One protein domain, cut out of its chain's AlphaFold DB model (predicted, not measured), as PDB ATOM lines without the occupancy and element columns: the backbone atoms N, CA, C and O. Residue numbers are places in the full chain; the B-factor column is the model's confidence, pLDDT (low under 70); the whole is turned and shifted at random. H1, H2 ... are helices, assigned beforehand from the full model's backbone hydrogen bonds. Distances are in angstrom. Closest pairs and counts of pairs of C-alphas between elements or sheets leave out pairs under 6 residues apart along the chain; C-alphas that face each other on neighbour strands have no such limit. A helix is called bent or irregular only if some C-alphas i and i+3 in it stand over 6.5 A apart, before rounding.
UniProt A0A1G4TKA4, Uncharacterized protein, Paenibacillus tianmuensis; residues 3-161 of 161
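This is residues 3 to 161 of the 161 residues of an uncharacterized protein of Paenibacillus tianmuensis (UniProt A0A1G4TKA4). Two long helices, H3 and the bent but nearly straight H5, meet where H3 begins beside the bend of H5 and spread apart from there as a V, whose open end is bridged by the short helix H4, making a long, hollow triangle of H3, H4 and H5a. At the tip of the V, H2 folds back onto the start of H3 and packs on H5b, while H1 packs on H2 and sticks out with residues 3 to 8; residues 155 to 161 stick out at the other end of the printed part. The printed part has 159 residues with five named helices, in the order H1, H2, H3, H4, H5, and no named strand; its class is all helix. It is extended, with a radius of gyration of the C-alphas of 23.6 A, and a rod in outline, spanning 82 by 35 by 25 A.

H1 is residues 3 to 26, from C-alpha 3 at (4.212, 54.675, -15.527), and is 35.1 A long. H2 is residues 38 to 49, 16.5 A. H3, residues 53 to 88, is 51.3 A long and has a kink of 28 degrees near residue 64; it is neither bent nor irregular, but only just, with C-alphas 64 and 67 being 6.2 A apart. C-alpha 88 stands at (34.406, 43.669, -21.994). H4 is residues 94 to 102, 12.5 A. H5, residues 107 to 159, was assigned as one helix by its hydrogen bonds but is bent, with C-alphas 135 and 138 being 6.7 A apart. Its arms are H5a, residues 107 to 135, 42.2 A, and H5b, residues 138 to 159, 32.2 A, ending at C-alpha 159 at (-18.657, 56.566, 31.077).

H2, H3 and H5b form an up-and-down bundle, each running against the one before it. H2 and H3, a helical hairpin, touch at a shallow tilt of 20 degrees, the closest C-alphas being those of Ile 43 and Gln 55, 6.4 A. H2 touches H5b at a steep tilt of 42 degrees, closest at Ala 49 and Ile 146, C-alphas 5.2 A apart. H3 touches H5b, closest at Tyr 53 and Ala 142, C-alphas 5.6 A apart. With residues 54 to 68 alone H3 touches H5a, opposite ways at a steep tilt of 45 degrees; the closest C-alphas, of Tyr 61 and Tyr 130, are 5.4 A apart. With residues 79 to 86 alone it touches H4, closest at Ala 82 and Leu 94, C-alphas 5.5 A apart. H4 and H5a are only just apart, closest 8.2 A. H1 touches H2 with residues 13 to 20 alone, closest at Leu 17 and Phe 38, C-alphas 5.3 A apart, and is apart from H3 and H5b. Every O i to N i+4 pair is within hydrogen-bond range in H1, H2, H4, H5a and H5b, and 29 of 32 are in H3.

The C-alphas of Gln 91 and Ser 161, the two farthest apart, are 82.8 A apart. The printed part has no cut. The link from H1 to H2 is long, with 11 residues; the other links are tight. The mean pLDDT of the printed part is 86.0, and residues 3 to 11, 105 and 161 are under 70.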
ATOM      1  N   PHE A   3       3.551  53.653 -16.346       35.25
ATOM      2  CA  PHE A   3       4.212  54.675 -15.527       35.25
ATOM      3  C   PHE A   3       3.221  55.545 -14.729       35.25
ATOM      4  O   PHE A   3       3.427  55.786 -13.546       35.25
ATOM      5  N   LEU A   4       2.085  55.925 -15.327       37.16
ATOM      6  CA  LEU A   4       1.041  56.720 -14.655       37.16
ATOM      7  C   LEU A   4       0.343  55.968 -13.505       37.16
ATOM      8  O   LEU A   4      -0.026  56.575 -12.507       37.16
ATOM      9  N   GLY A   5       0.211  54.640 -13.604       49.22
ATOM     10  CA  GLY A   5      -0.383  53.824 -12.538       49.22
ATOM     11  C   GLY A   5       0.522  53.651 -11.311       49.22
ATOM     12  O   GLY A   5       0.019  53.453 -10.209       49.22
ATOM     13  N   LEU A   6       1.845  53.746 -11.488       53.25
ATOM     14  CA  LEU A   6       2.821  53.685 -10.394       53.25
ATOM     15  C   LEU A   6       2.800  54.970  -9.560       53.25
ATOM     16  O   LEU A   6       2.728  54.886  -8.339       53.25
ATOM     17  N   PHE A   7       2.770  56.139 -10.210       54.78
ATOM     18  CA  PHE A   7       2.632  57.421  -9.511       54.78
ATOM     19  C   PHE A   7       1.301  57.535  -8.765       54.78
ATOM     20  O   PHE A   7       1.295  57.939  -7.607       54.78
ATOM     21  N   GLY A   8       0.195  57.094  -9.375       61.94
ATOM     22  CA  GLY A   8      -1.107  57.069  -8.701       61.94
ATOM     23  C   GLY A   8      -1.106  56.221  -7.426       61.94
ATOM     24  O   GLY A   8      -1.623  56.655  -6.406       61.94
ATOM     25  N   ARG A   9      -0.466  55.044  -7.436       64.19
ATOM     26  CA  ARG A   9      -0.356  54.199  -6.232       64.19
ATOM     27  C   ARG A   9       0.515  54.810  -5.142       64.19
ATOM     28  O   ARG A   9       0.167  54.701  -3.974       64.19
ATOM     29  N   VAL A  10       1.640  55.428  -5.505       67.94
ATOM     30  CA  VAL A  10       2.523  56.083  -4.525       67.94
ATOM     31  C   VAL A  10       1.790  57.225  -3.824       67.94
ATOM     32  O   VAL A  10       1.889  57.336  -2.607       67.94
ATOM     33  N   LEU A  11       1.011  58.012  -4.571       69.31
ATOM     34  CA  LEU A  11       0.190  59.084  -4.009       69.31
ATOM     35  C   LEU A  11      -0.898  58.538  -3.075       69.31
ATOM     36  O   LEU A  11      -0.982  58.989  -1.942       69.31
ATOM     37  N   ILE A  12      -1.637  57.500  -3.488       77.69
ATOM     38  CA  ILE A  12      -2.673  56.873  -2.643       77.69
ATOM     39  C   ILE A  12      -2.081  56.339  -1.330       77.69
ATOM     40  O   ILE A  12      -2.660  56.521  -0.265       77.69
ATOM     41  N   VAL A  13      -0.910  55.696  -1.377       82.81
ATOM     42  CA  VAL A  13      -0.249  55.174  -0.168       82.81
ATOM     43  C   VAL A  13       0.215  56.304   0.756       82.81
ATOM     44  O   VAL A  13       0.160  56.152   1.974       82.81
ATOM     45  N   GLN A  14       0.670  57.432   0.204       84.81
ATOM     46  CA  GLN A  14       1.041  58.605   0.999       84.81
ATOM     47  C   GLN A  14      -0.178  59.279   1.633       84.81
ATOM     48  O   GLN A  14      -0.122  59.619   2.812       84.81
ATOM     49  N   GLU A  15      -1.272  59.422   0.887       86.75
ATOM     50  CA  GLU A  15      -2.539  59.953   1.398       86.75
ATOM     51  C   GLU A  15      -3.086  59.080   2.537       86.75
ATOM     52  O   GLU A  15      -3.417  59.588   3.606       86.75
ATOM     53  N   GLU A  16      -3.100  57.756   2.367       87.81
ATOM     54  CA  GLU A  16      -3.539  56.819   3.409       87.81
ATOM     55  C   GLU A  16      -2.606  56.813   4.631       87.81
ATOM     56  O   GLU A  16      -3.059  56.670   5.768       87.81
ATOM     57  N   LEU A  17      -1.301  57.020   4.432       91.50
ATOM     58  CA  LEU A  17      -0.355  57.170   5.536       91.50
ATOM     59  C   LEU A  17      -0.589  58.463   6.319       91.50
ATOM     60  O   LEU A  17      -0.595  58.443   7.550       91.50
ATOM     61  N   GLN A  18      -0.816  59.571   5.619       91.88
ATOM     62  CA  GLN A  18      -1.152  60.839   6.255       91.88
ATOM     63  C   GLN A  18      -2.459  60.717   7.044       91.88
ATOM     64  O   GLN A  18      -2.506  61.112   8.207       91.88
ATOM     65  N   ARG A  19      -3.477  60.075   6.461       91.50
ATOM     66  CA  ARG A  19      -4.744  59.776   7.134       91.50
ATOM     67  C   ARG A  19      -4.541  58.949   8.405       91.50
ATOM     68  O   ARG A  19      -5.165  59.230   9.425       91.50
ATOM     69  N   ALA A  20      -3.646  57.962   8.375       91.56
ATOM     70  CA  ALA A  20      -3.272  57.196   9.562       91.56
ATOM     71  C   ALA A  20      -2.629  58.065  10.649       91.56
ATOM     72  O   ALA A  20      -2.971  57.929  11.823       91.56
ATOM     73  N   HIS A  21      -1.734  58.982  10.281       94.00
ATOM     74  CA  HIS A  21      -1.109  59.895  11.242       94.00
ATOM     75  C   HIS A  21      -2.097  60.896  11.836       94.00
ATOM     76  O   HIS A  21      -2.029  61.162  13.035       94.00
ATOM     77  N   GLU A  22      -2.998  61.441  11.021       93.56
ATOM     78  CA  GLU A  22      -4.072  62.330  11.472       93.56
ATOM     79  C   GLU A  22      -4.991  61.597  12.450       93.56
ATOM     80  O   GLU A  22      -5.171  62.064  13.572       93.56
ATOM     81  N   PHE A  23      -5.438  60.388  12.102       92.38
ATOM     82  CA  PHE A  23      -6.283  59.565  12.967       92.38
ATOM     83  C   PHE A  23      -5.639  59.277  14.333       92.38
ATOM     84  O   PHE A  23      -6.294  59.407  15.369       92.38
ATOM     85  N   ILE A  24      -4.346  58.931  14.359       92.19
ATOM     86  CA  ILE A  24      -3.595  58.707  15.608       92.19
ATOM     87  C   ILE A  24      -3.558  59.976  16.457       92.19
ATOM     88  O   ILE A  24      -3.740  59.911  17.673       92.19
ATOM     89  N   ARG A  25      -3.315  61.126  15.820       93.12
ATOM     90  CA  ARG A  25      -3.142  62.410  16.500       93.12
ATOM     91  C   ARG A  25      -4.467  62.947  17.045       93.12
ATOM     92  O   ARG A  25      -4.499  63.417  18.174       93.12
ATOM     93  N   GLU A  26      -5.548  62.836  16.279       92.69
ATOM     94  CA  GLU A  26      -6.894  63.260  16.689       92.69
ATOM     95  C   GLU A  26      -7.428  62.431  17.861       92.69
ATOM     96  O   GLU A  26      -8.025  62.976  18.787       92.69
ATOM     97  N   ASN A  27      -7.165  61.123  17.858       90.00
ATOM     98  CA  ASN A  27      -7.663  60.208  18.885       90.00
ATOM     99  C   ASN A  27      -6.661  59.973  20.033       90.00
ATOM    100  O   ASN A  27      -6.965  59.212  20.951       90.00
ATOM    101  N   ASN A  28      -5.490  60.628  20.005       89.25
ATOM    102  CA  ASN A  28      -4.384  60.454  20.958       89.25
ATOM    103  C   ASN A  28      -4.042  58.976  21.221       89.25
ATOM    104  O   ASN A  28      -3.897  58.547  22.369       89.25
ATOM    105  N   LEU A  29      -3.946  58.180  20.152       90.69
ATOM    106  CA  LEU A  29      -3.721  56.739  20.273       90.69
ATOM    107  C   LEU A  29      -2.290  56.443  20.752       90.69
ATOM    108  O   LEU A  29      -1.345  57.069  20.261       90.69
ATOM    109  N   PRO A  30      -2.085  55.452  21.641       90.94
ATOM    110  CA  PRO A  30      -0.762  55.055  22.125       90.94
ATOM    111  C   PRO A  30      -0.031  54.156  21.106       90.94
ATOM    112  O   PRO A  30       0.423  53.061  21.434       90.94
ATOM    113  N   VAL A  31       0.056  54.598  19.849       91.81
ATOM    114  CA  VAL A  31       0.642  53.845  18.730       91.81
ATOM    115  C   VAL A  31       1.852  54.597  18.178       91.81
ATOM    116  O   VAL A  31       1.831  55.819  18.040       91.81
ATOM    117  N   GLU A  32       2.919  53.869  17.849       92.00
ATOM    118  CA  GLU A  32       4.116  54.447  17.231       92.00
ATOM    119  C   GLU A  32       3.814  54.996  15.822       92.00
ATOM    120  O   GLU A  32       3.089  54.381  15.031       92.00
ATOM    121  N   ILE A  33       4.383  56.164  15.507       90.81
ATOM    122  CA  ILE A  33       4.211  56.838  14.216       90.81
ATOM    123  C   ILE A  33       5.380  56.489  13.289       90.81
ATOM    124  O   ILE A  33       6.533  56.836  13.549       90.81
ATOM    125  N   PHE A  34       5.071  55.862  12.156       92.44
ATOM    126  CA  PHE A  34       6.017  55.521  11.099       92.44
ATOM    127  C   PHE A  34       5.841  56.464   9.905       92.44
ATOM    128  O   PHE A  34       4.895  56.336   9.133       92.44
ATOM    129  N   TYR A  35       6.777  57.398   9.715       87.12
ATOM    130  CA  TYR A  35       6.647  58.463   8.705       87.12
ATOM    131  C   TYR A  35       6.786  58.015   7.246       87.12
ATOM    132  O   TYR A  35       6.252  58.666   6.359       87.12
ATOM    133  N   ASN A  36       7.496  56.913   6.993       87.31
ATOM    134  CA  ASN A  36       7.851  56.476   5.638       87.31
ATOM    135  C   ASN A  36       7.393  55.043   5.324       87.31
ATOM    136  O   ASN A  36       7.811  54.473   4.319       87.31
ATOM    137  N   ASP A  37       6.586  54.427   6.192       90.25
ATOM    138  CA  ASP A  37       6.205  53.021   6.049       90.25
ATOM    139  C   ASP A  37       4.733  52.807   6.405       90.25
ATOM    140  O   ASP A  37       4.369  52.526   7.548       90.25
ATOM    141  N   PHE A  38       3.886  52.923   5.381       91.06
ATOM    142  CA  PHE A  38       2.451  52.686   5.487       91.06
ATOM    143  C   PHE A  38       2.113  51.285   5.993       91.06
ATOM    144  O   PHE A  38       1.223  51.121   6.824       91.06
ATOM    145  N   HIS A  39       2.848  50.264   5.542       91.88
ATOM    146  CA  HIS A  39       2.585  48.900   5.978       91.88
ATOM    147  C   HIS A  39       2.842  48.746   7.474       91.88
ATOM    148  O   HIS A  39       2.015  48.159   8.165       91.88
ATOM    149  N   LYS A  40       3.953  49.288   7.986       93.12
ATOM    150  CA  LYS A  40       4.214  49.284   9.432       93.12
ATOM    151  C   LYS A  40       3.171  50.082  10.201       93.12
ATOM    152  O   LYS A  40       2.708  49.595  11.228       93.12
ATOM    153  N   GLN A  41       2.767  51.248   9.694       95.06
ATOM    154  CA  GLN A  41       1.757  52.073  10.355       95.06
ATOM    155  C   GLN A  41       0.416  51.347  10.494       95.06
ATOM    156  O   GLN A  41      -0.145  51.315  11.590       95.06
ATOM    157  N   MET A  42      -0.072  50.723   9.419       94.38
ATOM    158  CA  MET A  42      -1.323  49.960   9.454       94.38
ATOM    159  C   MET A  42      -1.235  48.747  10.374       94.38
ATOM    160  O   MET A  42      -2.168  48.482  11.120       94.38
ATOM    161  N   ILE A  43      -0.106  48.033  10.374       94.38
ATOM    162  CA  ILE A  43       0.111  46.899  11.285       94.38
ATOM    163  C   ILE A  43       0.073  47.356  12.748       94.38
ATOM    164  O   ILE A  43      -0.516  46.676  13.584       94.38
ATOM    165  N   ALA A  44       0.674  48.504  13.066       94.31
ATOM    166  CA  ALA A  44       0.664  49.048  14.420       94.31
ATOM    167  C   ALA A  44      -0.757  49.427  14.878       94.31
ATOM    168  O   ALA A  44      -1.133  49.124  16.010       94.31
ATOM    169  N   LEU A  45      -1.563  50.011  13.984       93.81
ATOM    170  CA  LEU A  45      -2.973  50.312  14.245       93.81
ATOM    171  C   LEU A  45      -3.833  49.049  14.407       93.81
ATOM    172  O   LEU A  45      -4.659  48.987  15.313       93.81
ATOM    173  N   GLU A  46      -3.625  48.028  13.575       93.88
ATOM    174  CA  GLU A  46      -4.319  46.741  13.718       93.88
ATOM    175  C   GLU A  46      -3.977  46.042  15.035       93.88
ATOM    176  O   GLU A  46      -4.870  45.541  15.714       93.88
ATOM    177  N   ASN A  47      -2.700  46.043  15.426       94.31
ATOM    178  CA  ASN A  47      -2.267  45.464  16.696       94.31
ATOM    179  C   ASN A  47      -2.916  46.175  17.887       94.31
ATOM    180  O   ASN A  47      -3.302  45.514  18.848       94.31
ATOM    181  N   TYR A  48      -3.064  47.499  17.811       92.69
ATOM    182  CA  TYR A  48      -3.804  48.271  18.805       92.69
ATOM    183  C   TYR A  48      -5.288  47.875  18.842       92.69
ATOM    184  O   TYR A  48      -5.820  47.622  19.914       92.69
ATOM    185  N   ALA A  49      -5.926  47.713  17.679       91.75
ATOM    186  CA  ALA A  49      -7.315  47.263  17.581       91.75
ATOM    187  C   ALA A  49      -7.528  45.765  17.900       91.75
ATOM    188  O   ALA A  49      -8.669  45.300  17.946       91.75
ATOM    189  N   GLY A  50      -6.450  44.998  18.097       91.88
ATOM    190  CA  GLY A  50      -6.490  43.557  18.344       91.88
ATOM    191  C   GLY A  50      -6.883  42.716  17.122       91.88
ATOM    192  O   GLY A  50      -7.420  41.620  17.291       91.88
ATOM    193  N   THR A  51      -6.649  43.205  15.901       93.25
ATOM    194  CA  THR A  51      -7.007  42.514  14.648       93.25
ATOM    195  C   THR A  51      -5.812  42.288  13.720       93.25
ATOM    196  O   THR A  51      -4.688  42.677  14.020       93.25
ATOM    197  N   ASP A  52      -6.022  41.545  12.624       93.62
ATOM    198  CA  ASP A  52      -4.942  41.087  11.734       93.62
ATOM    199  C   ASP A  52      -5.347  40.972  10.246       93.62
ATOM    200  O   ASP A  52      -4.770  40.183   9.483       93.62
ATOM    201  N   TYR A  53      -6.354  41.731   9.807       91.88
ATOM    202  CA  TYR A  53      -6.886  41.661   8.442       91.88
ATOM    203  C   TYR A  53      -5.839  42.077   7.398       91.88
ATOM    204  O   TYR A  53      -5.567  41.328   6.446       91.88
ATOM    205  N   PHE A  54      -5.217  43.237   7.591       91.69
ATOM    206  CA  PHE A  54      -4.161  43.792   6.757       91.69
ATOM    207  C   PHE A  54      -2.910  42.925   6.810       91.69
ATOM    208  O   PHE A  54      -2.367  42.579   5.759       91.69
ATOM    209  N   GLN A  55      -2.500  42.469   7.996       93.88
ATOM    210  CA  GLN A  55      -1.381  41.530   8.151       93.88
ATOM    211  C   GLN A  55      -1.567  40.240   7.337       93.88
ATOM    212  O   GLN A  55      -0.667  39.821   6.592       93.88
ATOM    213  N   LYS A  56      -2.750  39.615   7.417       92.31
ATOM    214  CA  LYS A  56      -3.091  38.416   6.633       92.31
ATOM    215  C   LYS A  56      -3.101  38.702   5.134       92.31
ATOM    216  O   LYS A  56      -2.581  37.896   4.354       92.31
ATOM    217  N   GLY A  57      -3.671  39.831   4.715       90.62
ATOM    218  CA  GLY A  57      -3.683  40.254   3.313       90.62
ATOM    219  C   GLY A  57      -2.275  40.482   2.762       90.62
ATOM    220  O   GLY A  57      -1.913  39.916   1.725       90.62
ATOM    221  N   LEU A  58      -1.449  41.226   3.496       91.94
ATOM    222  CA  LEU A  58      -0.062  41.516   3.147       91.94
ATOM    223  C   LEU A  58       0.765  40.230   3.053       91.94
ATOM    224  O   LEU A  58       1.572  40.075   2.136       91.94
ATOM    225  N   THR A  59       0.535  39.274   3.953       92.19
ATOM    226  CA  THR A  59       1.204  37.965   3.925       92.19
ATOM    227  C   THR A  59       0.845  37.168   2.671       92.19
ATOM    228  O   THR A  59       1.734  36.612   2.022       92.19
ATOM    229  N   LYS A  60      -0.437  37.139   2.277       89.81
ATOM    230  CA  LYS A  60      -0.876  36.487   1.027       89.81
ATOM    231  C   LYS A  60      -0.237  37.140  -0.196       89.81
ATOM    232  O   LYS A  60       0.289  36.434  -1.054       89.81
ATOM    233  N   TYR A  61      -0.211  38.473  -0.238       89.69
ATOM    234  CA  TYR A  61       0.464  39.215  -1.299       89.69
ATOM    235  C   TYR A  61       1.961  38.875  -1.369       89.69
ATOM    236  O   TYR A  61       2.457  38.495  -2.431       89.69
ATOM    237  N   LYS A  62       2.680  38.931  -0.238       89.81
ATOM    238  CA  LYS A  62       4.113  38.604  -0.164       89.81
ATOM    239  C   LYS A  62       4.404  37.171  -0.605       89.81
ATOM    240  O   LYS A  62       5.389  36.952  -1.308       89.81
ATOM    241  N   ARG A  63       3.544  36.209  -0.256       90.75
ATOM    242  CA  ARG A  63       3.692  34.799  -0.655       90.75
ATOM    243  C   ARG A  63       3.674  34.613  -2.173       90.75
ATOM    244  O   ARG A  63       4.415  33.779  -2.675       90.75
ATOM    245  N   VAL A  64       2.871  35.394  -2.896       87.25
ATOM    246  CA  VAL A  64       2.815  35.352  -4.370       87.25
ATOM    247  C   VAL A  64       3.898  36.227  -5.005       87.25
ATOM    248  O   VAL A  64       4.475  35.866  -6.026       87.25
ATOM    249  N   ASN A  65       4.212  37.373  -4.400       88.00
ATOM    250  CA  ASN A  65       5.189  38.310  -4.948       88.00
ATOM    251  C   ASN A  65       6.637  37.803  -4.831       88.00
ATOM    252  O   ASN A  65       7.430  38.019  -5.740       88.00
ATOM    253  N   THR A  66       6.981  37.113  -3.740       89.69
ATOM    254  CA  THR A  66       8.339  36.590  -3.503       89.69
ATOM    255  C   THR A  66       8.833  35.669  -4.628       89.69
ATOM    256  O   THR A  66       9.875  35.979  -5.200       89.69
ATOM    257  N   PRO A  67       8.115  34.595  -5.024       87.12
ATOM    258  CA  PRO A  67       8.580  33.724  -6.103       87.12
ATOM    259  C   PRO A  67       8.689  34.459  -7.443       87.12
ATOM    260  O   PRO A  67       9.632  34.205  -8.184       87.12
ATOM    261  N   LEU A  68       7.795  35.410  -7.742       86.94
ATOM    262  CA  LEU A  68       7.898  36.234  -8.952       86.94
ATOM    263  C   LEU A  68       9.185  37.062  -8.983       86.94
ATOM    264  O   LEU A  68       9.864  37.098 -10.007       86.94
ATOM    265  N   VAL A  69       9.526  37.717  -7.870       86.12
ATOM    266  CA  VAL A  69      10.765  38.500  -7.762       86.12
ATOM    267  C   VAL A  69      11.985  37.586  -7.868       86.12
ATOM    268  O   VAL A  69      12.920  37.924  -8.588       86.12
ATOM    269  N   SER A  70      11.962  36.414  -7.229       89.19
ATOM    270  CA  SER A  70      13.048  35.433  -7.329       89.19
ATOM    271  C   SER A  70      13.252  34.937  -8.762       89.19
ATOM    272  O   SER A  70      14.384  34.919  -9.236       89.19
ATOM    273  N   ILE A  71      12.174  34.591  -9.477       88.00
ATOM    274  CA  ILE A  71      12.240  34.180 -10.889       88.00
ATOM    275  C   ILE A  71      12.827  35.310 -11.741       88.00
ATOM    276  O   ILE A  71      13.727  35.072 -12.543       88.00
ATOM    277  N   ALA A  72      12.366  36.547 -11.539       85.31
ATOM    278  CA  ALA A  72      12.899  37.700 -12.256       85.31
ATOM    279  C   ALA A  72      14.402  37.889 -11.993       85.31
ATOM    280  O   ALA A  72      15.161  38.104 -12.934       85.31
ATOM    281  N   PHE A  73      14.851  37.743 -10.745       88.75
ATOM    282  CA  PHE A  73      16.267  37.830 -10.384       88.75
ATOM    283  C   PHE A  73      17.115  36.743 -11.052       88.75
ATOM    284  O   PHE A  73      18.176  37.050 -11.592       88.75
ATOM    285  N   ILE A  74      16.632  35.497 -11.062       88.56
ATOM    286  CA  ILE A  74      17.317  34.355 -11.686       88.56
ATOM    287  C   ILE A  74      17.497  34.560 -13.193       88.56
ATOM    288  O   ILE A  74      18.457  34.057 -13.758       88.56
ATOM    289  N   ILE A  75      16.608  35.305 -13.851       84.62
ATOM    290  CA  ILE A  75      16.708  35.572 -15.291       84.62
ATOM    291  C   ILE A  75      17.561  36.819 -15.559       84.62
ATOM    292  O   ILE A  75      18.466  36.794 -16.391       84.62
ATOM    293  N   ILE A  76      17.289  37.917 -14.850       87.06
ATOM    294  CA  ILE A  76      17.897  39.226 -15.125       87.06
ATOM    295  C   ILE A  76      19.372  39.253 -14.727       87.06
ATOM    296  O   ILE A  76      20.182  39.790 -15.479       87.06
ATOM    297  N   VAL A  77      19.745  38.685 -13.573       90.38
ATOM    298  CA  VAL A  77      21.130  38.767 -13.082       90.38
ATOM    299  C   VAL A  77      22.107  38.037 -14.009       90.38
ATOM    300  O   VAL A  77      23.073  38.675 -14.428       90.38
ATOM    301  N   PRO A  78      21.880  36.770 -14.412       86.12
ATOM    302  CA  PRO A  78      22.770  36.101 -15.358       86.12
ATOM    303  C   PRO A  78      22.840  36.812 -16.703       86.12
ATOM    304  O   PRO A  78      23.925  36.923 -17.264       86.12
ATOM    305  N   LEU A  79      21.719  37.349 -17.195       86.25
ATOM    306  CA  LEU A  79      21.706  38.091 -18.453       86.25
ATOM    307  C   LEU A  79      22.525  39.385 -18.355       86.25
ATOM    308  O   LEU A  79      23.273  39.709 -19.275       86.25
ATOM    309  N   MET A  80      22.426  40.105 -17.235       89.69
ATOM    310  CA  MET A  80      23.203  41.317 -16.979       89.69
ATOM    311  C   MET A  80      24.699  41.008 -16.868       89.69
ATOM    312  O   MET A  80      25.512  41.715 -17.460       89.69
ATOM    313  N   VAL A  81      25.062  39.932 -16.165       90.06
ATOM    314  CA  VAL A  81      26.453  39.469 -16.051       90.06
ATOM    315  C   VAL A  81      26.996  39.055 -17.419       90.06
ATOM    316  O   VAL A  81      28.062  39.523 -17.804       90.06
ATOM    317  N   ALA A  82      26.255  38.244 -18.180       88.06
ATOM    318  CA  ALA A  82      26.645  37.826 -19.526       88.06
ATOM    319  C   ALA A  82      26.826  39.027 -20.461       88.06
ATOM    320  O   ALA A  82      27.839  39.121 -21.143       88.06
ATOM    321  N   SER A  83      25.898  39.987 -20.424       86.75
ATOM    322  CA  SER A  83      25.979  41.210 -21.232       86.75
ATOM    323  C   SER A  83      27.181  42.075 -20.841       86.75
ATOM    324  O   SER A  83      27.866  42.608 -21.708       86.75
ATOM    325  N   GLY A  84      27.463  42.212 -19.541       89.94
ATOM    326  CA  GLY A  84      28.626  42.957 -19.057       89.94
ATOM    327  C   GLY A  84      29.950  42.292 -19.439       89.94
ATOM    328  O   GLY A  84      30.893  42.978 -19.825       89.94
ATOM    329  N   LEU A  85      30.012  40.961 -19.378       90.12
ATOM    330  CA  LEU A  85      31.184  40.198 -19.800       90.12
ATOM    331  C   LEU A  85      31.393  40.263 -21.314       90.12
ATOM    332  O   LEU A  85      32.515  40.521 -21.733       90.12
ATOM    333  N   ASP A  86      30.340  40.120 -22.120       88.62
ATOM    334  CA  ASP A  86      30.428  40.248 -23.581       88.62
ATOM    335  C   ASP A  86      30.801  41.678 -24.006       88.62
ATOM    336  O   ASP A  86      31.493  41.866 -25.004       88.62
ATOM    337  N   TYR A  87      30.419  42.701 -23.234       88.56
ATOM    338  CA  TYR A  87      30.863  44.077 -23.478       88.56
ATOM    339  C   TYR A  87      32.380  44.246 -23.295       88.56
ATOM    340  O   TYR A  87      33.022  44.960 -24.065       88.56
ATOM    341  N   ILE A  88      32.965  43.589 -22.288       91.75
ATOM    342  CA  ILE A  88      34.406  43.669 -21.994       91.75
ATOM    343  C   ILE A  88      35.205  42.711 -22.893       91.75
ATOM    344  O   ILE A  88      36.301  43.044 -23.343       91.75
ATOM    345  N   GLN A  89      34.672  41.517 -23.151       90.00
ATOM    346  CA  GLN A  89      35.285  40.458 -23.952       90.00
ATOM    347  C   GLN A  89      34.258  39.843 -24.920       90.00
ATOM    348  O   GLN A  89      33.718  38.768 -24.651       90.00
ATOM    349  N   PRO A  90      34.054  40.457 -26.100       84.06
ATOM    350  CA  PRO A  90      33.038  40.022 -27.068       84.06
ATOM    351  C   PRO A  90      33.227  38.593 -27.590       84.06
ATOM    352  O   PRO A  90      32.283  37.956 -28.044       84.06
ATOM    353  N   GLN A  91      34.452  38.070 -27.513       86.38
ATOM    354  CA  GLN A  91      34.811  36.718 -27.945       86.38
ATOM    355  C   GLN A  91      34.161  35.595 -27.119       86.38
ATOM    356  O   GLN A  91      34.193  34.444 -27.548       86.38
ATOM    357  N   LEU A  92      33.598  35.903 -25.942       83.94
ATOM    358  CA  LEU A  92      32.942  34.907 -25.092       83.94
ATOM    359  C   LEU A  92      31.553  34.505 -25.619       83.94
ATOM    360  O   LEU A  92      31.149  33.362 -25.409       83.94
ATOM    361  N   GLY A  93      30.843  35.404 -26.317       84.31
ATOM    362  CA  GLY A  93      29.544  35.123 -26.941       84.31
ATOM    363  C   GLY A  93      28.513  34.519 -25.976       84.31
ATOM    364  O   GLY A  93      27.754  33.612 -26.347       84.31
ATOM    365  N   LEU A  94      28.524  34.953 -24.713       85.62
ATOM    366  CA  LEU A  94      27.703  34.370 -23.651       85.62
ATOM    367  C   LEU A  94      26.223  34.678 -23.855       85.62
ATOM    368  O   LEU A  94      25.382  33.809 -23.623       85.62
ATOM    369  N   VAL A  95      25.897  35.881 -24.327       83.19
ATOM    370  CA  VAL A  95      24.520  36.282 -24.628       83.19
ATOM    371  C   VAL A  95      23.935  35.383 -25.718       83.19
ATOM    372  O   VAL A  95      22.876  34.789 -25.510       83.19
ATOM    373  N   ASP A  96      24.649  35.186 -26.828       83.50
ATOM    374  CA  ASP A  96      24.213  34.299 -27.917       83.50
ATOM    375  C   ASP A  96      24.045  32.849 -27.453       83.50
ATOM    376  O   ASP A  96      23.118  32.152 -27.875       83.50
ATOM    377  N   SER A  97      24.914  32.385 -26.553       83.50
ATOM    378  CA  SER A  97      24.828  31.044 -25.970       83.50
ATOM    379  C   SER A  97      23.578  30.874 -25.098       83.50
ATOM    380  O   SER A  97      22.889  29.857 -25.203       83.50
ATOM    381  N   ILE A  98      23.229  31.883 -24.291       82.75
ATOM    382  CA  ILE A  98      21.990  31.902 -23.498       82.75
ATOM    383  C   ILE A  98      20.764  31.905 -24.419       82.75
ATOM    384  O   ILE A  98      19.835  31.127 -24.203       82.75
ATOM    385  N   PHE A  99      20.761  32.722 -25.477       80.69
ATOM    386  CA  PHE A  99      19.660  32.739 -26.441       80.69
ATOM    387  C   PHE A  99      19.497  31.398 -27.151       80.69
ATOM    388  O   PHE A  99      18.377  30.909 -27.261       80.69
ATOM    389  N   LYS A 100      20.592  30.757 -27.569       82.31
ATOM    390  CA  LYS A 100      20.545  29.416 -28.168       82.31
ATOM    391  C   LYS A 100      19.982  28.372 -27.209       82.31
ATOM    392  O   LYS A 100      19.217  27.527 -27.655       82.31
ATOM    393  N   LEU A 101      20.309  28.446 -25.916       77.50
ATOM    394  CA  LEU A 101      19.767  27.553 -24.886       77.50
ATOM    395  C   LEU A 101      18.248  27.739 -24.691       77.50
ATOM    396  O   LEU A 101      17.505  26.771 -24.526       77.50
ATOM    397  N   ILE A 102      17.776  28.986 -24.719       74.19
ATOM    398  CA  ILE A 102      16.348  29.311 -24.585       74.19
ATOM    399  C   ILE A 102      15.578  28.921 -25.856       74.19
ATOM    400  O   ILE A 102      14.444  28.455 -25.778       74.19
ATOM    401  N   LEU A 103      16.199  29.085 -27.025       73.75
ATOM    402  CA  LEU A 103      15.602  28.840 -28.340       73.75
ATOM    403  C   LEU A 103      15.814  27.408 -28.858       73.75
ATOM    404  O   LEU A 103      15.600  27.166 -30.044       73.75
ATOM    405  N   ILE A 104      16.211  26.453 -28.004       75.75
ATOM    406  CA  ILE A 104      16.347  25.044 -28.404       75.75
ATOM    407  C   ILE A 104      15.022  24.566 -29.020       75.75
ATOM    408  O   ILE A 104      13.972  24.576 -28.376       75.75
ATOM    409  N   GLU A 105      15.075  24.128 -30.280       67.19
ATOM    410  CA  GLU A 105      13.889  23.791 -31.078       67.19
ATOM    411  C   GLU A 105      13.231  22.447 -30.728       67.19
ATOM    412  O   GLU A 105      12.276  22.045 -31.398       67.19
ATOM    413  N   ASP A 106      13.681  21.769 -29.675       79.19
ATOM    414  CA  ASP A 106      13.115  20.497 -29.240       79.19
ATOM    415  C   ASP A 106      11.695  20.661 -28.659       79.19
ATOM    416  O   ASP A 106      11.386  21.604 -27.923       79.19
ATOM    417  N   PHE A 107      10.812  19.718 -28.987       75.12
ATOM    418  CA  PHE A 107       9.402  19.734 -28.600       75.12
ATOM    419  C   PHE A 107       9.224  19.661 -27.076       75.12
ATOM    420  O   PHE A 107       8.413  20.399 -26.513       75.12
ATOM    421  N   THR A 108      10.038  18.850 -26.393       79.56
ATOM    422  CA  THR A 108      10.043  18.755 -24.923       79.56
ATOM    423  C   THR A 108      10.436  20.084 -24.278       79.56
ATOM    424  O   THR A 108       9.787  20.544 -23.336       79.56
ATOM    425  N   SER A 109      11.454  20.747 -24.832       78.81
ATOM    426  CA  SER A 109      11.925  22.052 -24.357       78.81
ATOM    427  C   SER A 109      10.858  23.137 -24.539       78.81
ATOM    428  O   SER A 109      10.573  23.891 -23.609       78.81
ATOM    429  N   LYS A 110      10.172  23.161 -25.691       80.50
ATOM    430  CA  LYS A 110       9.056  24.089 -25.959       80.50
ATOM    431  C   LYS A 110       7.903  23.923 -24.965       80.50
ATOM    432  O   LYS A 110       7.386  24.924 -24.467       80.50
ATOM    433  N   ILE A 111       7.520  22.685 -24.636       84.94
ATOM    434  CA  ILE A 111       6.471  22.412 -23.636       84.94
ATOM    435  C   ILE A 111       6.903  22.882 -22.245       84.94
ATOM    436  O   ILE A 111       6.109  23.507 -21.535       84.94
ATOM    437  N   LEU A 112       8.152  22.617 -21.854       84.69
ATOM    438  CA  LEU A 112       8.685  23.035 -20.559       84.69
ATOM    439  C   LEU A 112       8.664  24.563 -20.417       84.69
ATOM    440  O   LEU A 112       8.081  25.080 -19.462       84.69
ATOM    441  N   TYR A 113       9.227  25.290 -21.386       83.12
ATOM    442  CA  TYR A 113       9.237  26.755 -21.370       83.12
ATOM    443  C   TYR A 113       7.824  27.342 -21.426       83.12
ATOM    444  O   TYR A 113       7.522  28.271 -20.677       83.12
ATOM    445  N   GLY A 114       6.932  26.768 -22.239       85.12
ATOM    446  CA  GLY A 114       5.525  27.167 -22.293       85.12
ATOM    447  C   GLY A 114       4.812  26.995 -20.951       85.12
ATOM    448  O   GLY A 114       4.089  27.889 -20.511       85.12
ATOM    449  N   THR A 115       5.069  25.889 -20.251       87.56
ATOM    450  CA  THR A 115       4.500  25.623 -18.920       87.56
ATOM    451  C   THR A 115       5.022  26.613 -17.882       87.56
ATOM    452  O   THR A 115       4.238  27.196 -17.133       87.56
ATOM    453  N   VAL A 116       6.336  26.859 -17.862       87.31
ATOM    454  CA  VAL A 116       6.950  27.858 -16.970       87.31
ATOM    455  C   VAL A 116       6.366  29.247 -17.238       87.31
ATOM    456  O   VAL A 116       6.007  29.958 -16.300       87.31
ATOM    457  N   PHE A 117       6.197  29.618 -18.507       87.94
ATOM    458  CA  PHE A 117       5.608  30.897 -18.887       87.94
ATOM    459  C   PHE A 117       4.146  31.019 -18.438       87.94
ATOM    460  O   PHE A 117       3.756  32.041 -17.873       87.94
ATOM    461  N   ALA A 118       3.347  29.960 -18.599       89.88
ATOM    462  CA  ALA A 118       1.972  29.921 -18.105       89.88
ATOM    463  C   ALA A 118       1.905  30.090 -16.575       89.88
ATOM    464  O   ALA A 118       1.085  30.865 -16.079       89.88
ATOM    465  N   ILE A 119       2.804  29.441 -15.825       89.88
ATOM    466  CA  ILE A 119       2.912  29.606 -14.366       89.88
ATOM    467  C   ILE A 119       3.225  31.064 -14.007       89.88
ATOM    468  O   ILE A 119       2.583  31.628 -13.120       89.88
ATOM    469  N   ILE A 120       4.165  31.702 -14.712       89.19
ATOM    470  CA  ILE A 120       4.509  33.114 -14.492       89.19
ATOM    471  C   ILE A 120       3.294  34.016 -14.747       89.19
ATOM    472  O   ILE A 120       3.020  34.901 -13.935       89.19
ATOM    473  N   ILE A 121       2.527  33.778 -15.817       90.12
ATOM    474  CA  ILE A 121       1.296  34.534 -16.101       90.12
ATOM    475  C   ILE A 121       0.301  34.391 -14.948       90.12
ATOM    476  O   ILE A 121      -0.210  35.396 -14.449       90.12
ATOM    477  N   VAL A 122       0.044  33.162 -14.496       91.00
ATOM    478  CA  VAL A 122      -0.882  32.894 -13.386       91.00
ATOM    479  C   VAL A 122      -0.430  33.613 -12.116       91.00
ATOM    480  O   VAL A 122      -1.239  34.278 -11.467       91.00
ATOM    481  N   LEU A 123       0.861  33.557 -11.783       88.12
ATOM    482  CA  LEU A 123       1.413  34.271 -10.635       88.12
ATOM    483  C   LEU A 123       1.264  35.792 -10.778       88.12
ATOM    484  O   LEU A 123       0.894  36.458  -9.812       88.12
ATOM    485  N   CYS A 124       1.499  36.354 -11.966       87.88
ATOM    486  CA  CYS A 124       1.302  37.779 -12.238       87.88
ATOM    487  C   CYS A 124      -0.161  38.205 -12.042       87.88
ATOM    488  O   CYS A 124      -0.421  39.233 -11.413       87.88
ATOM    489  N   LEU A 125      -1.112  37.397 -12.517       89.75
ATOM    490  CA  LEU A 125      -2.542  37.635 -12.310       89.75
ATOM    491  C   LEU A 125      -2.915  37.550 -10.825       89.75
ATOM    492  O   LEU A 125      -3.590  38.445 -10.314       89.75
ATOM    493  N   MET A 126      -2.423  36.536 -10.106       88.94
ATOM    494  CA  MET A 126      -2.624  36.418  -8.658       88.94
ATOM    495  C   MET A 126      -2.028  37.610  -7.905       88.94
ATOM    496  O   MET A 126      -2.674  38.156  -7.013       88.94
ATOM    497  N   ARG A 127      -0.823  38.063  -8.273       88.88
ATOM    498  CA  ARG A 127      -0.188  39.248  -7.682       88.88
ATOM    499  C   ARG A 127      -1.056  40.487  -7.882       88.88
ATOM    500  O   ARG A 127      -1.273  41.219  -6.921       88.88
ATOM    501  N   ALA A 128      -1.556  40.715  -9.096       86.69
ATOM    502  CA  ALA A 128      -2.428  41.849  -9.394       86.69
ATOM    503  C   ALA A 128      -3.740  41.782  -8.596       86.69
ATOM    504  O   ALA A 128      -4.167  42.788  -8.023       86.69
ATOM    505  N   TYR A 129      -4.336  40.591  -8.500       88.88
ATOM    506  CA  TYR A 129      -5.536  40.347  -7.704       88.88
ATOM    507  C   TYR A 129      -5.309  40.651  -6.217       88.88
ATOM    508  O   TYR A 129      -6.051  41.438  -5.631       88.88
ATOM    509  N   TYR A 130      -4.257  40.089  -5.611       87.44
ATOM    510  CA  TYR A 130      -3.958  40.317  -4.197       87.44
ATOM    511  C   TYR A 130      -3.520  41.750  -3.904       87.44
ATOM    512  O   TYR A 130      -3.876  42.267  -2.853       87.44
ATOM    513  N   ALA A 131      -2.813  42.415  -4.823       86.00
ATOM    514  CA  ALA A 131      -2.481  43.832  -4.679       86.00
ATOM    515  C   ALA A 131      -3.748  44.695  -4.636       86.00
ATOM    516  O   ALA A 131      -3.895  45.531  -3.752       86.00
ATOM    517  N   LYS A 132      -4.692  44.450  -5.554       86.31
ATOM    518  CA  LYS A 132      -5.975  45.163  -5.581       86.31
ATOM    519  C   LYS A 132      -6.823  44.862  -4.342       86.31
ATOM    520  O   LYS A 132      -7.490  45.748  -3.824       86.31
ATOM    521  N   ALA A 133      -6.807  43.618  -3.865       85.81
ATOM    522  CA  ALA A 133      -7.504  43.246  -2.639       85.81
ATOM    523  C   ALA A 133      -6.900  43.932  -1.404       85.81
ATOM    524  O   ALA A 133      -7.658  44.354  -0.535       85.81
ATOM    525  N   LEU A 134      -5.566  44.050  -1.347       87.69
ATOM    526  CA  LEU A 134      -4.842  44.698  -0.254       87.69
ATOM    527  C   LEU A 134      -5.182  46.188  -0.157       87.69
ATOM    528  O   LEU A 134      -5.523  46.644   0.923       87.69
ATOM    529  N   GLU A 135      -5.134  46.907  -1.281       86.00
ATOM    530  CA  GLU A 135      -5.409  48.355  -1.358       86.00
ATOM    531  C   GLU A 135      -6.905  48.702  -1.270       86.00
ATOM    532  O   GLU A 135      -7.252  49.850  -1.024       86.00
ATOM    533  N   GLY A 136      -7.799  47.736  -1.495       87.00
ATOM    534  CA  GLY A 136      -9.246  47.937  -1.424       87.00
ATOM    535  C   GLY A 136      -9.848  47.270  -0.195       87.00
ATOM    536  O   GLY A 136      -9.720  47.745   0.928       87.00
ATOM    537  N   LYS A 137     -10.493  46.120  -0.417       88.12
ATOM    538  CA  LYS A 137     -11.303  45.423   0.592       88.12
ATOM    539  C   LYS A 137     -10.564  45.154   1.908       88.12
ATOM    540  O   LYS A 137     -11.164  45.274   2.966       88.12
ATOM    541  N   VAL A 138      -9.302  44.725   1.856       89.25
ATOM    542  CA  VAL A 138      -8.550  44.386   3.074       89.25
ATOM    543  C   VAL A 138      -8.225  45.642   3.877       89.25
ATOM    544  O   VAL A 138      -8.390  45.634   5.093       89.25
ATOM    545  N   LEU A 139      -7.788  46.707   3.205       90.06
ATOM    546  CA  LEU A 139      -7.523  47.991   3.844       90.06
ATOM    547  C   LEU A 139      -8.795  48.577   4.465       90.06
ATOM    548  O   LEU A 139      -8.775  49.003   5.614       90.06
ATOM    549  N   GLU A 140      -9.916  48.522   3.747       90.88
ATOM    550  CA  GLU A 140     -11.211  48.975   4.256       90.88
ATOM    551  C   GLU A 140     -11.646  48.191   5.504       90.88
ATOM    552  O   GLU A 140     -12.077  48.783   6.490       90.88
ATOM    553  N   GLN A 141     -11.478  46.865   5.502       90.50
ATOM    554  CA  GLN A 141     -11.782  46.022   6.663       90.50
ATOM    555  C   GLN A 141     -10.897  46.344   7.870       90.50
ATOM    556  O   GLN A 141     -11.396  46.400   8.995       90.50
ATOM    557  N   ALA A 142      -9.602  46.578   7.644       90.50
ATOM    558  CA  ALA A 142      -8.686  46.997   8.698       90.50
ATOM    559  C   ALA A 142      -9.130  48.341   9.295       90.50
ATOM    560  O   ALA A 142      -9.291  48.454  10.508       90.50
ATOM    561  N   TRP A 143      -9.433  49.326   8.445       92.81
ATOM    562  CA  TRP A 143      -9.920  50.636   8.877       92.81
ATOM    563  C   TRP A 143     -11.223  50.565   9.673       92.81
ATOM    564  O   TRP A 143     -11.321  51.179  10.733       92.81
ATOM    565  N   GLN A 144     -12.203  49.788   9.205       92.50
ATOM    566  CA  GLN A 144     -13.464  49.583   9.923       92.50
ATOM    567  C   GLN A 144     -13.227  49.001  11.319       92.50
ATOM    568  O   GLN A 144     -13.804  49.480  12.294       92.50
ATOM    569  N   SER A 145     -12.346  48.005  11.428       90.94
ATOM    570  CA  SER A 145     -11.995  47.399  12.710       90.94
ATOM    571  C   SER A 145     -11.303  48.385  13.655       90.94
ATOM    572  O   SER A 145     -11.626  48.410  14.842       90.94
ATOM    573  N   ILE A 146     -10.358  49.178  13.147       91.94
ATOM    574  CA  ILE A 146      -9.621  50.178  13.932       91.94
ATOM    575  C   ILE A 146     -10.579  51.253  14.458       91.94
ATOM    576  O   ILE A 146     -10.528  51.619  15.635       91.94
ATOM    577  N   TRP A 147     -11.492  51.721  13.605       92.94
ATOM    578  CA  TRP A 147     -12.485  52.728  13.963       92.94
ATOM    579  C   TRP A 147     -13.435  52.227  15.054       92.94
ATOM    580  O   TRP A 147     -13.598  52.880  16.082       92.94
ATOM    581  N   GLN A 148     -14.004  51.029  14.876       91.81
ATOM    582  CA  GLN A 148     -14.912  50.417  15.852       91.81
ATOM    583  C   GLN A 148     -14.254  50.235  17.224       91.81
ATOM    584  O   GLN A 148     -14.879  50.502  18.253       91.81
ATOM    585  N   HIS A 149     -12.991  49.801  17.247       91.88
ATOM    586  CA  HIS A 149     -12.240  49.651  18.490       91.88
ATOM    587  C   HIS A 149     -12.053  51.001  19.196       91.88
ATOM    588  O   HIS A 149     -12.349  51.129  20.384       91.88
ATOM    589  N   THR A 150     -11.642  52.022  18.442       89.69
ATOM    590  CA  THR A 150     -11.376  53.366  18.973       89.69
ATOM    591  C   THR A 150     -12.642  54.020  19.535       89.69
ATOM    592  O   THR A 150     -12.617  54.541  20.649       89.69
ATOM    593  N   GLU A 151     -13.772  53.940  18.822       90.00
ATOM    594  CA  GLU A 151     -15.061  54.448  19.318       90.00
ATOM    595  C   GLU A 151     -15.490  53.758  20.617       90.00
ATOM    596  O   GLU A 151     -16.014  54.403  21.528       90.00
ATOM    597  N   THR A 152     -15.263  52.446  20.716       89.81
ATOM    598  CA  THR A 152     -15.618  51.668  21.907       89.81
ATOM    599  C   THR A 152     -14.770  52.088  23.108       89.81
ATOM    600  O   THR A 152     -15.313  52.310  24.190       89.81
ATOM    601  N   GLU A 153     -13.458  52.267  22.925       88.25
ATOM    602  CA  GLU A 153     -12.566  52.712  24.002       88.25
ATOM    603  C   GLU A 153     -12.887  54.144  24.462       88.25
ATOM    604  O   GLU A 153     -12.888  54.429  25.660       88.25
ATOM    605  N   GLN A 154     -13.210  55.049  23.535       86.81
ATOM    606  CA  GLN A 154     -13.590  56.423  23.879       86.81
ATOM    607  C   GLN A 154     -14.901  56.490  24.662       86.81
ATOM    608  O   GLN A 154     -14.984  57.236  25.639       86.81
ATOM    609  N   ARG A 155     -15.908  55.692  24.287       86.44
ATOM    610  CA  ARG A 155     -17.160  55.591  25.053       86.44
ATOM    611  C   ARG A 155     -16.916  55.060  26.460       86.44
ATOM    612  O   ARG A 155     -17.398  55.661  27.413       86.44
ATOM    613  N   ALA A 156     -16.100  54.015  26.597       87.81
ATOM    614  CA  ALA A 156     -15.735  53.479  27.907       87.81
ATOM    615  C   ALA A 156     -15.029  54.530  28.783       87.81
ATOM    616  O   ALA A 156     -15.317  54.642  29.972       87.81
ATOM    617  N   LYS A 157     -14.145  55.356  28.207       84.56
ATOM    618  CA  LYS A 157     -13.504  56.469  28.932       84.56
ATOM    619  C   LYS A 157     -14.500  57.554  29.348       84.56
ATOM    620  O   LYS A 157     -14.359  58.100  30.436       84.56
ATOM    621  N   ALA A 158     -15.491  57.858  28.511       83.81
ATOM    622  CA  ALA A 158     -16.513  58.861  28.806       83.81
ATOM    623  C   ALA A 158     -17.498  58.417  29.903       83.81
ATOM    624  O   ALA A 158     -17.974  59.257  30.655       83.81
ATOM    625  N   GLU A 159     -17.787  57.118  30.021       82.12
ATOM    626  CA  GLU A 159     -18.657  56.566  31.077       82.12
ATOM    627  C   GLU A 159     -17.976  56.490  32.455       82.12
ATOM    628  O   GLU A 159     -18.652  56.379  33.479       82.12
ATOM    629  N   HIS A 160     -16.642  56.546  32.492       73.44
ATOM    630  CA  HIS A 160     -15.837  56.464  33.715       73.44
ATOM    631  C   HIS A 160     -15.225  57.804  34.165       73.44
ATOM    632  O   HIS A 160     -14.498  57.818  35.162       73.44
ATOM    633  N   SER A 161     -15.507  58.904  33.457       64.62
ATOM    634  CA  SER A 161     -15.101  60.272  33.818       64.62
ATOM    635  C   SER A 161     -16.247  61.068  34.428       64.62
ATOM    636  O   SER A 161     -15.909  62.038  35.143       64.62
TER     637      SER A 161